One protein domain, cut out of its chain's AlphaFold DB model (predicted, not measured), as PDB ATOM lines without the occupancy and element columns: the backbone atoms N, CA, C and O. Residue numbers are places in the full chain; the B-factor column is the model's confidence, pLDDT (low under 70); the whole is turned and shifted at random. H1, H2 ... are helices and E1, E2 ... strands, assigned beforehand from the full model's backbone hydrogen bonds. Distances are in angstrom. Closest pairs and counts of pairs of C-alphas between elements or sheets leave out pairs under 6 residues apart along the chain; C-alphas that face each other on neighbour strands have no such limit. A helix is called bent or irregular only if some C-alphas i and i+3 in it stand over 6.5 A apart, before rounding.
ATOM      1  N   SER A   4       6.091  13.541 -15.059       88.56
ATOM      2  CA  SER A   4       6.563  12.635 -16.116       88.56
ATOM      3  C   SER A   4       7.147  11.355 -15.529       88.56
ATOM      4  O   SER A   4       6.682  10.267 -15.846       88.56
ATOM      5  N   ALA A   5       8.081  11.484 -14.584       86.06
ATOM      6  CA  ALA A   5       8.702  10.345 -13.921       86.06
ATOM      7  C   ALA A   5       7.696   9.511 -13.109       86.06
ATOM      8  O   ALA A   5       7.904   8.315 -12.926       86.06
ATOM      9  N   PHE A   6       6.617  10.126 -12.615       86.69
ATOM     10  CA  PHE A   6       5.532   9.418 -11.936       86.69
ATOM     11  C   PHE A   6       4.695   8.583 -12.905       86.69
ATOM     12  O   PHE A   6       4.449   7.415 -12.629       86.69
ATOM     13  N   ASN A   7       4.303   9.159 -14.043       88.94
ATOM     14  CA  ASN A   7       3.490   8.464 -15.042       88.94
ATOM     15  C   ASN A   7       4.232   7.285 -15.693       88.94
ATOM     16  O   ASN A   7       3.592   6.296 -16.042       88.94
ATOM     17  N   ASP A   8       5.557   7.377 -15.819       92.38
ATOM     18  CA  ASP A   8       6.392   6.323 -16.408       92.38
ATOM     19  C   ASP A   8       6.752   5.203 -15.410       92.38
ATOM     20  O   ASP A   8       7.253   4.148 -15.802       92.38
ATOM     21  N   ALA A   9       6.524   5.410 -14.109       92.19
ATOM     22  CA  ALA A   9       6.819   4.408 -13.090       92.19
ATOM     23  C   ALA A   9       5.744   3.302 -13.058       92.19
ATOM     24  O   ALA A   9       4.559   3.608 -13.206       92.19
ATOM     25  N   PRO A  10       6.106   2.034 -12.765       94.38
ATOM     26  CA  PRO A  10       5.125   0.983 -12.489       94.38
ATOM     27  C   PRO A  10       4.129   1.392 -11.395       94.38
ATOM     28  O   PRO A  10       4.510   2.081 -10.442       94.38
ATOM     29  N   ARG A  11       2.872   0.929 -11.473       93.62
ATOM     30  CA  ARG A  11       1.811   1.314 -10.516       93.62
ATOM     31  C   ARG A  11       2.212   1.050  -9.062       93.62
ATOM     32  O   ARG A  11       2.068   1.932  -8.216       93.62
ATOM     33  N   GLY A  12       2.830  -0.100  -8.784       95.19
ATOM     34  CA  GLY A  12       3.344  -0.419  -7.448       95.19
ATOM     35  C   GLY A  12       4.389   0.578  -6.926       95.19
ATOM     36  O   GLY A  12       4.404   0.897  -5.738       95.19
ATOM     37  N   ILE A  13       5.222   1.151  -7.803       95.38
ATOM     38  CA  ILE A  13       6.215   2.178  -7.442       95.38
ATOM     39  C   ILE A  13       5.547   3.531  -7.179       95.38
ATOM     40  O   ILE A  13       5.954   4.248  -6.258       95.38
ATOM     41  N   GLN A  14       4.507   3.872  -7.944       95.06
ATOM     42  CA  GLN A  14       3.696   5.068  -7.706       95.06
ATOM     43  C   GLN A  14       3.033   5.008  -6.323       95.06
ATOM     44  O   GLN A  14       3.166   5.948  -5.532       95.06
ATOM     45  N   VAL A  15       2.396   3.877  -5.994       96.00
ATOM     46  CA  VAL A  15       1.772   3.638  -4.682       96.00
ATOM     47  C   VAL A  15       2.817   3.667  -3.571       96.00
ATOM     48  O   VAL A  15       2.643   4.384  -2.585       96.00
ATOM     49  N   TRP A  16       3.938   2.959  -3.729       95.94
ATOM     50  CA  TRP A  16       4.999   2.938  -2.720       95.94
ATOM     51  C   TRP A  16       5.579   4.333  -2.447       95.94
ATOM     52  O   TRP A  16       5.787   4.716  -1.292       95.94
ATOM     53  N   SER A  17       5.769   5.136  -3.495       94.81
ATOM     54  CA  SER A  17       6.204   6.531  -3.360       94.81
ATOM     55  C   SER A  17       5.202   7.369  -2.559       94.81
ATOM     56  O   SER A  17       5.600   8.211  -1.749       94.81
ATOM     57  N   ASP A  18       3.900   7.134  -2.746       95.50
ATOM     58  CA  ASP A  18       2.849   7.817  -1.990       95.50
ATOM     59  C   ASP A  18       2.805   7.365  -0.520       95.50
ATOM     60  O   ASP A  18       2.687   8.212   0.368       95.50
ATOM     61  N   VAL A  19       3.011   6.073  -0.243       97.19
ATOM     62  CA  VAL A  19       3.126   5.526   1.123       97.19
ATOM     63  C   VAL A  19       4.299   6.161   1.869       97.19
ATOM     64  O   VAL A  19       4.115   6.661   2.980       97.19
ATOM     65  N   LEU A  20       5.485   6.229   1.254       95.81
ATOM     66  CA  LEU A  20       6.660   6.881   1.850       95.81
ATOM     67  C   LEU A  20       6.416   8.364   2.161       95.81
ATOM     68  O   LEU A  20       6.937   8.895   3.147       95.81
ATOM     69  N   ARG A  21       5.616   9.036   1.326       96.25
ATOM     70  CA  ARG A  21       5.285  10.454   1.477       96.25
ATOM     71  C   ARG A  21       4.233  10.701   2.558       96.25
ATOM     72  O   ARG A  21       4.402  11.625   3.352       96.25
ATOM     73  N   ARG A  22       3.137   9.933   2.568       96.88
ATOM     74  CA  ARG A  22       1.995  10.132   3.481       96.88
ATOM     75  C   ARG A  22       2.177   9.459   4.836       96.88
ATOM     76  O   ARG A  22       1.537   9.890   5.788       96.88
ATOM     77  N   LYS A  23       3.034   8.438   4.918       96.81
ATOM     78  CA  LYS A  23       3.315   7.650   6.128       96.81
ATOM     79  C   LYS A  23       2.039   7.173   6.843       96.81
ATOM     80  O   LYS A  23       1.872   7.468   8.026       96.81
ATOM     81  N   PRO A  24       1.117   6.486   6.141       96.88
ATOM     82  CA  PRO A  24      -0.079   5.958   6.784       96.88
ATOM     83  C   PRO A  24       0.295   4.905   7.837       96.88
ATOM     84  O   PRO A  24       1.240   4.142   7.636       96.88
ATOM     85  N   GLU A  25      -0.467   4.836   8.930       93.88
ATOM     86  CA  GLU A  25      -0.282   3.810   9.971       93.88
ATOM     87  C   GLU A  25      -0.560   2.396   9.437       93.88
ATOM     88  O   GLU A  25       0.129   1.444   9.795       93.88
ATOM     89  N   ALA A  26      -1.527   2.265   8.526       94.19
ATOM     90  CA  ALA A  26      -1.853   1.023   7.840       94.19
ATOM     91  C   ALA A  26      -2.374   1.320   6.423       94.19
ATOM     92  O   ALA A  26      -2.990   2.362   6.188       94.19
ATOM     93  N   TRP A  27      -2.117   0.427   5.463       96.75
ATOM     94  CA  TRP A  27      -2.554   0.591   4.072       96.75
ATOM     95  C   TRP A  27      -2.701  -0.753   3.349       96.75
ATOM     96  O   TRP A  27      -2.073  -1.740   3.731       96.75
ATOM     97  N   LEU A  28      -3.520  -0.757   2.295       97.44
ATOM     98  CA  LEU A  28      -3.678  -1.839   1.320       97.44
ATOM     99  C   LEU A  28      -3.788  -1.229  -0.079       97.44
ATOM    100  O   LEU A  28      -4.340  -0.138  -0.235       97.44
ATOM    101  N   ALA A  29      -3.297  -1.943  -1.085       97.25
ATOM    102  CA  ALA A  29      -3.483  -1.630  -2.490       97.25
ATOM    103  C   ALA A  29      -4.398  -2.656  -3.154       97.25
ATOM    104  O   ALA A  29      -4.300  -3.853  -2.886       97.25
ATOM    105  N   LEU A  30      -5.276  -2.166  -4.025       96.81
ATOM    106  CA  LEU A  30      -6.149  -2.964  -4.876       96.81
ATOM    107  C   LEU A  30      -5.684  -2.731  -6.311       96.81
ATOM    108  O   LEU A  30      -5.815  -1.608  -6.798       96.81
ATOM    109  N   ASP A  31      -5.106  -3.743  -6.950       96.25
ATOM    110  CA  ASP A  31      -4.560  -3.603  -8.304       96.25
ATOM    111  C   ASP A  31      -4.768  -4.894  -9.097       96.25
ATOM    112  O   ASP A  31      -4.554  -5.995  -8.587       96.25
ATOM    113  N   ASP A  32      -5.207  -4.774 -10.343       95.62
ATOM    114  CA  ASP A  32      -5.296  -5.896 -11.278       95.62
ATOM    115  C   ASP A  32      -3.950  -6.158 -11.970       95.62
ATOM    116  O   ASP A  32      -3.665  -7.284 -12.396       95.62
ATOM    117  N   ASP A  33      -3.105  -5.129 -12.010       92.69
ATOM    118  CA  ASP A  33      -1.764  -5.128 -12.570       92.69
ATOM    119  C   ASP A  33      -0.724  -5.313 -11.462       92.69
ATOM    120  O   ASP A  33      -0.243  -4.374 -10.825       92.69
ATOM    121  N   VAL A  34      -0.406  -6.579 -11.203       91.25
ATOM    122  CA  VAL A  34       0.572  -6.976 -10.181       91.25
ATOM    123  C   VAL A  34       2.008  -6.980 -10.709       91.25
ATOM    124  O   VAL A  34       2.940  -7.279  -9.962       91.25
ATOM    125  N   GLU A  35       2.211  -6.680 -11.993       91.31
ATOM    126  CA  GLU A  35       3.538  -6.708 -12.594       91.31
ATOM    127  C   GLU A  35       4.406  -5.580 -12.021       91.31
ATOM    128  O   GLU A  35       3.960  -4.450 -11.826       91.31
ATOM    129  N   ASN A  36       5.680  -5.878 -11.750       92.31
ATOM    130  CA  ASN A  36       6.655  -4.900 -11.257       92.31
ATOM    131  C   ASN A  36       6.270  -4.229  -9.920       92.31
ATOM    132  O   ASN A  36       6.781  -3.153  -9.586       92.31
ATOM    133  N   TRP A  37       5.404  -4.870  -9.131       95.81
ATOM    134  CA  TRP A  37       5.194  -4.492  -7.740       95.81
ATOM    135  C   TRP A  37       6.454  -4.769  -6.907       95.81
ATOM    136  O   TRP A  37       7.087  -5.814  -7.074       95.81
ATOM    137  N   PRO A  38       6.847  -3.862  -5.995       95.25
ATOM    138  CA  PRO A  38       7.959  -4.134  -5.098       95.25
ATOM    139  C   PRO A  38       7.646  -5.320  -4.186       95.25
ATOM    140  O   PRO A  38       6.594  -5.339  -3.549       95.25
ATOM    141  N   SER A  39       8.574  -6.269  -4.054       95.25
ATOM    142  CA  SER A  39       8.348  -7.487  -3.259       95.25
ATOM    143  C   SER A  39       8.058  -7.204  -1.782       95.25
ATOM    144  O   SER A  39       7.264  -7.890  -1.149       95.25
ATOM    145  N   TRP A  40       8.611  -6.122  -1.223       95.31
ATOM    146  CA  TRP A  40       8.307  -5.685   0.148       95.31
ATOM    147  C   TRP A  40       6.891  -5.110   0.327       95.31
ATOM    148  O   TRP A  40       6.503  -4.762   1.441       95.31
ATOM    149  N   CYS A  41       6.126  -4.972  -0.756       96.44
ATOM    150  CA  CYS A  41       4.731  -4.548  -0.743       96.44
ATOM    151  C   CYS A  41       3.747  -5.708  -0.977       96.44
ATOM    152  O   CYS A  41       2.546  -5.454  -0.936       96.44
ATOM    153  N   GLU A  42       4.211  -6.946  -1.188       92.06
ATOM    154  CA  GLU A  42       3.350  -8.099  -1.516       92.06
ATOM    155  C   GLU A  42       2.234  -8.313  -0.485       92.06
ATOM    156  O   GLU A  42       1.063  -8.396  -0.846       92.06
ATOM    157  N   ASP A  43       2.553  -8.263   0.812       94.19
ATOM    158  CA  ASP A  43       1.561  -8.431   1.885       94.19
ATOM    159  C   ASP A  43       0.530  -7.295   1.963       94.19
ATOM    160  O   ASP A  43      -0.485  -7.406   2.660       94.19
ATOM    161  N   ARG A  44       0.780  -6.184   1.267       96.44
ATOM    162  CA  ARG A  44      -0.101  -5.014   1.197       96.44
ATOM    163  C   ARG A  44      -0.886  -4.954  -0.111       96.44
ATOM    164  O   ARG A  44      -1.737  -4.078  -0.236       96.44
ATOM    165  N   LEU A  45      -0.642  -5.865  -1.052       97.19
ATOM    166  CA  LEU A  45      -1.321  -5.932  -2.340       97.19
ATOM    167  C   LEU A  45      -2.443  -6.977  -2.318       97.19
ATOM    168  O   LEU A  45      -2.252  -8.117  -1.902       97.19
ATOM    169  N   ILE A  46      -3.614  -6.588  -2.809       97.44
ATOM    170  CA  ILE A  46      -4.717  -7.486  -3.146       97.44
ATOM    171  C   ILE A  46      -4.891  -7.424  -4.653       97.44
ATOM    172  O   ILE A  46      -5.192  -6.363  -5.210       97.44
ATOM    173  N   ARG A  47      -4.718  -8.575  -5.303       97.25
ATOM    174  CA  ARG A  47      -4.933  -8.685  -6.741       97.25
ATOM    175  C   ARG A  47      -6.426  -8.652  -7.035       97.25
ATOM    176  O   ARG A  47      -7.154  -9.556  -6.626       97.25
ATOM    177  N   THR A  48      -6.879  -7.639  -7.761       98.06
ATOM    178  CA  THR A  48      -8.268  -7.576  -8.228       98.06
ATOM    179  C   THR A  48      -8.444  -8.286  -9.564       98.06
ATOM    180  O   THR A  48      -7.495  -8.442 -10.331       98.06
ATOM    181  N   ASP A  49      -9.671  -8.709  -9.858       97.62
ATOM    182  CA  ASP A  49     -10.014  -9.189 -11.194       97.62
ATOM    183  C   ASP A  49     -10.101  -8.002 -12.177       97.62
ATOM    184  O   ASP A  49     -10.692  -6.979 -11.822       97.62
ATOM    185  N   PRO A  50      -9.557  -8.106 -13.403       96.19
ATOM    186  CA  PRO A  50      -9.534  -6.993 -14.360       96.19
ATOM    187  C   PRO A  50     -10.922  -6.581 -14.887       96.19
ATOM    188  O   PRO A  50     -11.056  -5.524 -15.498       96.19
ATOM    189  N   ILE A  51     -11.962  -7.399 -14.684       96.75
ATOM    190  CA  ILE A  51     -13.336  -7.123 -15.135       96.75
ATOM    191  C   ILE A  51     -14.257  -6.882 -13.934       96.75
ATOM    192  O   ILE A  51     -14.994  -5.899 -13.892       96.75
ATOM    193  N   LEU A  52     -14.236  -7.785 -12.956       97.75
ATOM    194  CA  LEU A  52     -15.111  -7.767 -11.784       97.75
ATOM    195  C   LEU A  52     -14.574  -6.872 -10.657       97.75
ATOM    196  O   LEU A  52     -15.321  -6.531  -9.731       97.75
ATOM    197  N   GLY A  53     -13.292  -6.504 -10.702       96.50
ATOM    198  CA  GLY A  53     -12.623  -5.752  -9.647       96.50
ATOM    199  C   GLY A  53     -12.684  -6.492  -8.312       96.50
ATOM    200  O   GLY A  53     -12.438  -7.696  -8.224       96.50
ATOM    201  N   ILE A  54     -13.085  -5.771  -7.264       97.12
ATOM    202  CA  ILE A  54     -13.305  -6.332  -5.923       97.12
ATOM    203  C   ILE A  54     -14.544  -7.230  -5.818       97.12
ATOM    204  O   ILE A  54     -14.766  -7.811  -4.764       97.12
ATOM    205  N   SER A  55     -15.382  -7.321  -6.859       97.06
ATOM    206  CA  SER A  55     -16.563  -8.197  -6.832       97.06
ATOM    207  C   SER A  55     -16.211  -9.659  -7.100       97.06
ATOM    208  O   SER A  55     -17.046 -10.532  -6.864       97.06
ATOM    209  N   ALA A  56     -14.995  -9.941  -7.584       98.12
ATOM    210  CA  ALA A  56     -14.498 -11.307  -7.672       98.12
ATOM    211  C   ALA A  56     -14.448 -11.935  -6.264       98.12
ATOM    212  O   ALA A  56     -13.920 -11.297  -5.344       98.12
ATOM    213  N   PRO A  57     -14.990 -13.153  -6.066       97.81
ATOM    214  CA  PRO A  57     -15.083 -13.771  -4.745       97.81
ATOM    215  C   PRO A  57     -13.748 -13.841  -3.999       97.81
ATOM    216  O   PRO A  57     -13.703 -13.576  -2.800       97.81
ATOM    217  N   GLU A  58     -12.664 -14.145  -4.710       96.56
ATOM    218  CA  GLU A  58     -11.320 -14.291  -4.157       96.56
ATOM    219  C   GLU A  58     -10.764 -12.942  -3.682       96.56
ATOM    220  O   GLU A  58     -10.303 -12.828  -2.545       96.56
ATOM    221  N   ALA A  59     -10.881 -11.899  -4.511       97.56
ATOM    222  CA  ALA A  59     -10.438 -10.548  -4.165       97.56
ATOM    223  C   ALA A  59     -11.240  -9.981  -2.982       97.56
ATOM    224  O   ALA A  59     -10.671  -9.388  -2.063       97.56
ATOM    225  N   LEU A  60     -12.560 -10.204  -2.963       98.19
ATOM    226  CA  LEU A  60     -13.423  -9.767  -1.865       98.19
ATOM    227  C   LEU A  60     -13.097 -10.485  -0.553       98.19
ATOM    228  O   LEU A  60     -13.117  -9.859   0.510       98.19
ATOM    229  N   ALA A  61     -12.840 -11.794  -0.612       97.94
ATOM    230  CA  ALA A  61     -12.475 -12.586   0.555       97.94
ATOM    231  C   ALA A  61     -11.145 -12.101   1.149       97.94
ATOM    232  O   ALA A  61     -11.098 -11.786   2.337       97.94
ATOM    233  N   GLN A  62     -10.116 -11.935   0.311       97.50
ATOM    234  CA  GLN A  62      -8.802 -11.455   0.742       97.50
ATOM    235  C   GLN A  62      -8.864 -10.033   1.320       97.50
ATOM    236  O   GLN A  62      -8.225  -9.735   2.329       97.50
ATOM    237  N   LEU A  63      -9.668  -9.148   0.719       97.25
ATOM    238  CA  LEU A  63      -9.871  -7.796   1.238       97.25
ATOM    239  C   LEU A  63     -10.505  -7.808   2.630       97.25
ATOM    240  O   LEU A  63     -10.047  -7.092   3.518       97.25
ATOM    241  N   LYS A  64     -11.544  -8.621   2.838       97.12
ATOM    242  CA  LYS A  64     -12.199  -8.741   4.148       97.12
ATOM    243  C   LYS A  64     -11.248  -9.268   5.217       97.12
ATOM    244  O   LYS A  64     -11.254  -8.733   6.319       97.12
ATOM    245  N   GLU A  65     -10.450 -10.278   4.887       96.31
ATOM    246  CA  GLU A  65      -9.449 -10.854   5.789       96.31
ATOM    247  C   GLU A  65      -8.422  -9.801   6.223       96.31
ATOM    248  O   GLU A  65      -8.307  -9.510   7.412       96.31
ATOM    249  N   LYS A  66      -7.771  -9.123   5.271       95.69
ATOM    250  CA  LYS A  66      -6.757  -8.107   5.590       95.69
ATOM    251  C   LYS A  66      -7.333  -6.913   6.354       95.69
ATOM    252  O   LYS A  66      -6.687  -6.388   7.256       95.69
ATOM    253  N   LEU A  67      -8.555  -6.479   6.032       95.25
ATOM    254  CA  LEU A  67      -9.222  -5.417   6.793       95.25
ATOM    255  C   LEU A  67      -9.557  -5.855   8.222       95.25
ATOM    256  O   LEU A  67      -9.448  -5.046   9.141       95.25
ATOM    257  N   TYR A  68      -9.943  -7.115   8.421       94.75
ATOM    258  CA  TYR A  68     -10.203  -7.666   9.749       94.75
ATOM    259  C   TYR A  68      -8.933  -7.701  10.612       94.75
ATOM    260  O   TYR A  68      -8.969  -7.295  11.775       94.75
ATOM    261  N   GLU A  69      -7.802  -8.108  10.031       92.00
ATOM    262  CA  GLU A  69      -6.485  -8.064  10.680       92.00
ATOM    263  C   GLU A  69      -6.087  -6.627  11.059       92.00
ATOM    264  O   GLU A  69      -5.593  -6.380  12.159       92.00
ATOM    265  N   MET A  70      -6.341  -5.659  10.172       90.69
ATOM    266  CA  MET A  70      -6.020  -4.246  10.404       90.69
ATOM    267  C   MET A  70      -6.875  -3.587  11.494       90.69
ATOM    268  O   MET A  70      -6.372  -2.704  12.183       90.69
ATOM    269  N   ASP A  71      -8.136  -4.000  11.673       86.31
ATOM    270  CA  ASP A  71      -9.024  -3.483  12.735       86.31
ATOM    271  C   ASP A  71      -8.620  -3.979  14.142       86.31
ATOM    272  O   ASP A  71      -9.239  -3.610  15.138       86.31
ATOM    273  N   GLY A  72      -7.584  -4.823  14.256       69.50
ATOM    274  CA  GLY A  72      -7.085  -5.320  15.543       69.50
ATOM    275  C   GLY A  72      -8.008  -6.340  16.215       69.50
ATOM    276  O   GLY A  72      -7.957  -6.504  17.433       69.50
TER     277      GLY A  72
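Overview. This is residues 4 to 72 of the 74 residues of an uncharacterized protein of Paraburkholderia caribensis MBA4 (UniProt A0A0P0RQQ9). A small parallel pair of strands, E1 and E2, forms the middle of a flattish fold, with H2 at one side and the longest helix, H4, at the other. The short H3 joins the strands, and H1 lies beyond H2 at the far end. The 69 printed residues hold, in order, H1, H2, E1, H3, E2 and H4, mostly helix. The whole is compact, with a radius of gyration of the C-alphas of 12.7 A; its spans of 36 by 31 by 17 A are only just flat.

Arrangement. H1, residues 4 to 7, is close to but not clearly touching H2, residues 11 to 22; C-alphas 6 and 14 are closest, 6.3 A apart. E1, residues 29 to 31, and E2, residues 45 to 47, are parallel neighbours at 28 degrees, with N 46 and O 29 2.8 A apart. H3, residues 39 to 44, lies between them in a strand-helix-strand unit, two parallel strands joined through a helix, with a right-handed crossover. H3 is about perpendicular to H2, at 74 degrees; their closest C-alphas, 16 and 41, are 7.7 A apart. The closest C-alphas of E2 and H4, residues 57 to 70, are 47 and 59, 6.4 A apart. H2 and H4 are apart. In H2 and H4 every O i to N i+4 pair is within hydrogen-bond range; H3 has 0 of 2, but 2 of 3 O i to N i+3 pairs, and H1 is too short for an i+4 pair.

Along the chain. H1 begins at C-alpha 4 (6.563, 12.635, -16.116). H2 is 16.5 A long. H3 is irregular: C-alphas 40 and 43 are 7.5 A apart. H4, 20.1 A long, ends at C-alpha 70 (-6.020, -4.246, 10.404).

Size, cuts and confidence. C-alphas 4 and 72, the two farthest apart, are 38.9 A apart. The printed part has no cut and no long link. Mean pLDDT of the printed part is 94.7; residue 72 is under 70.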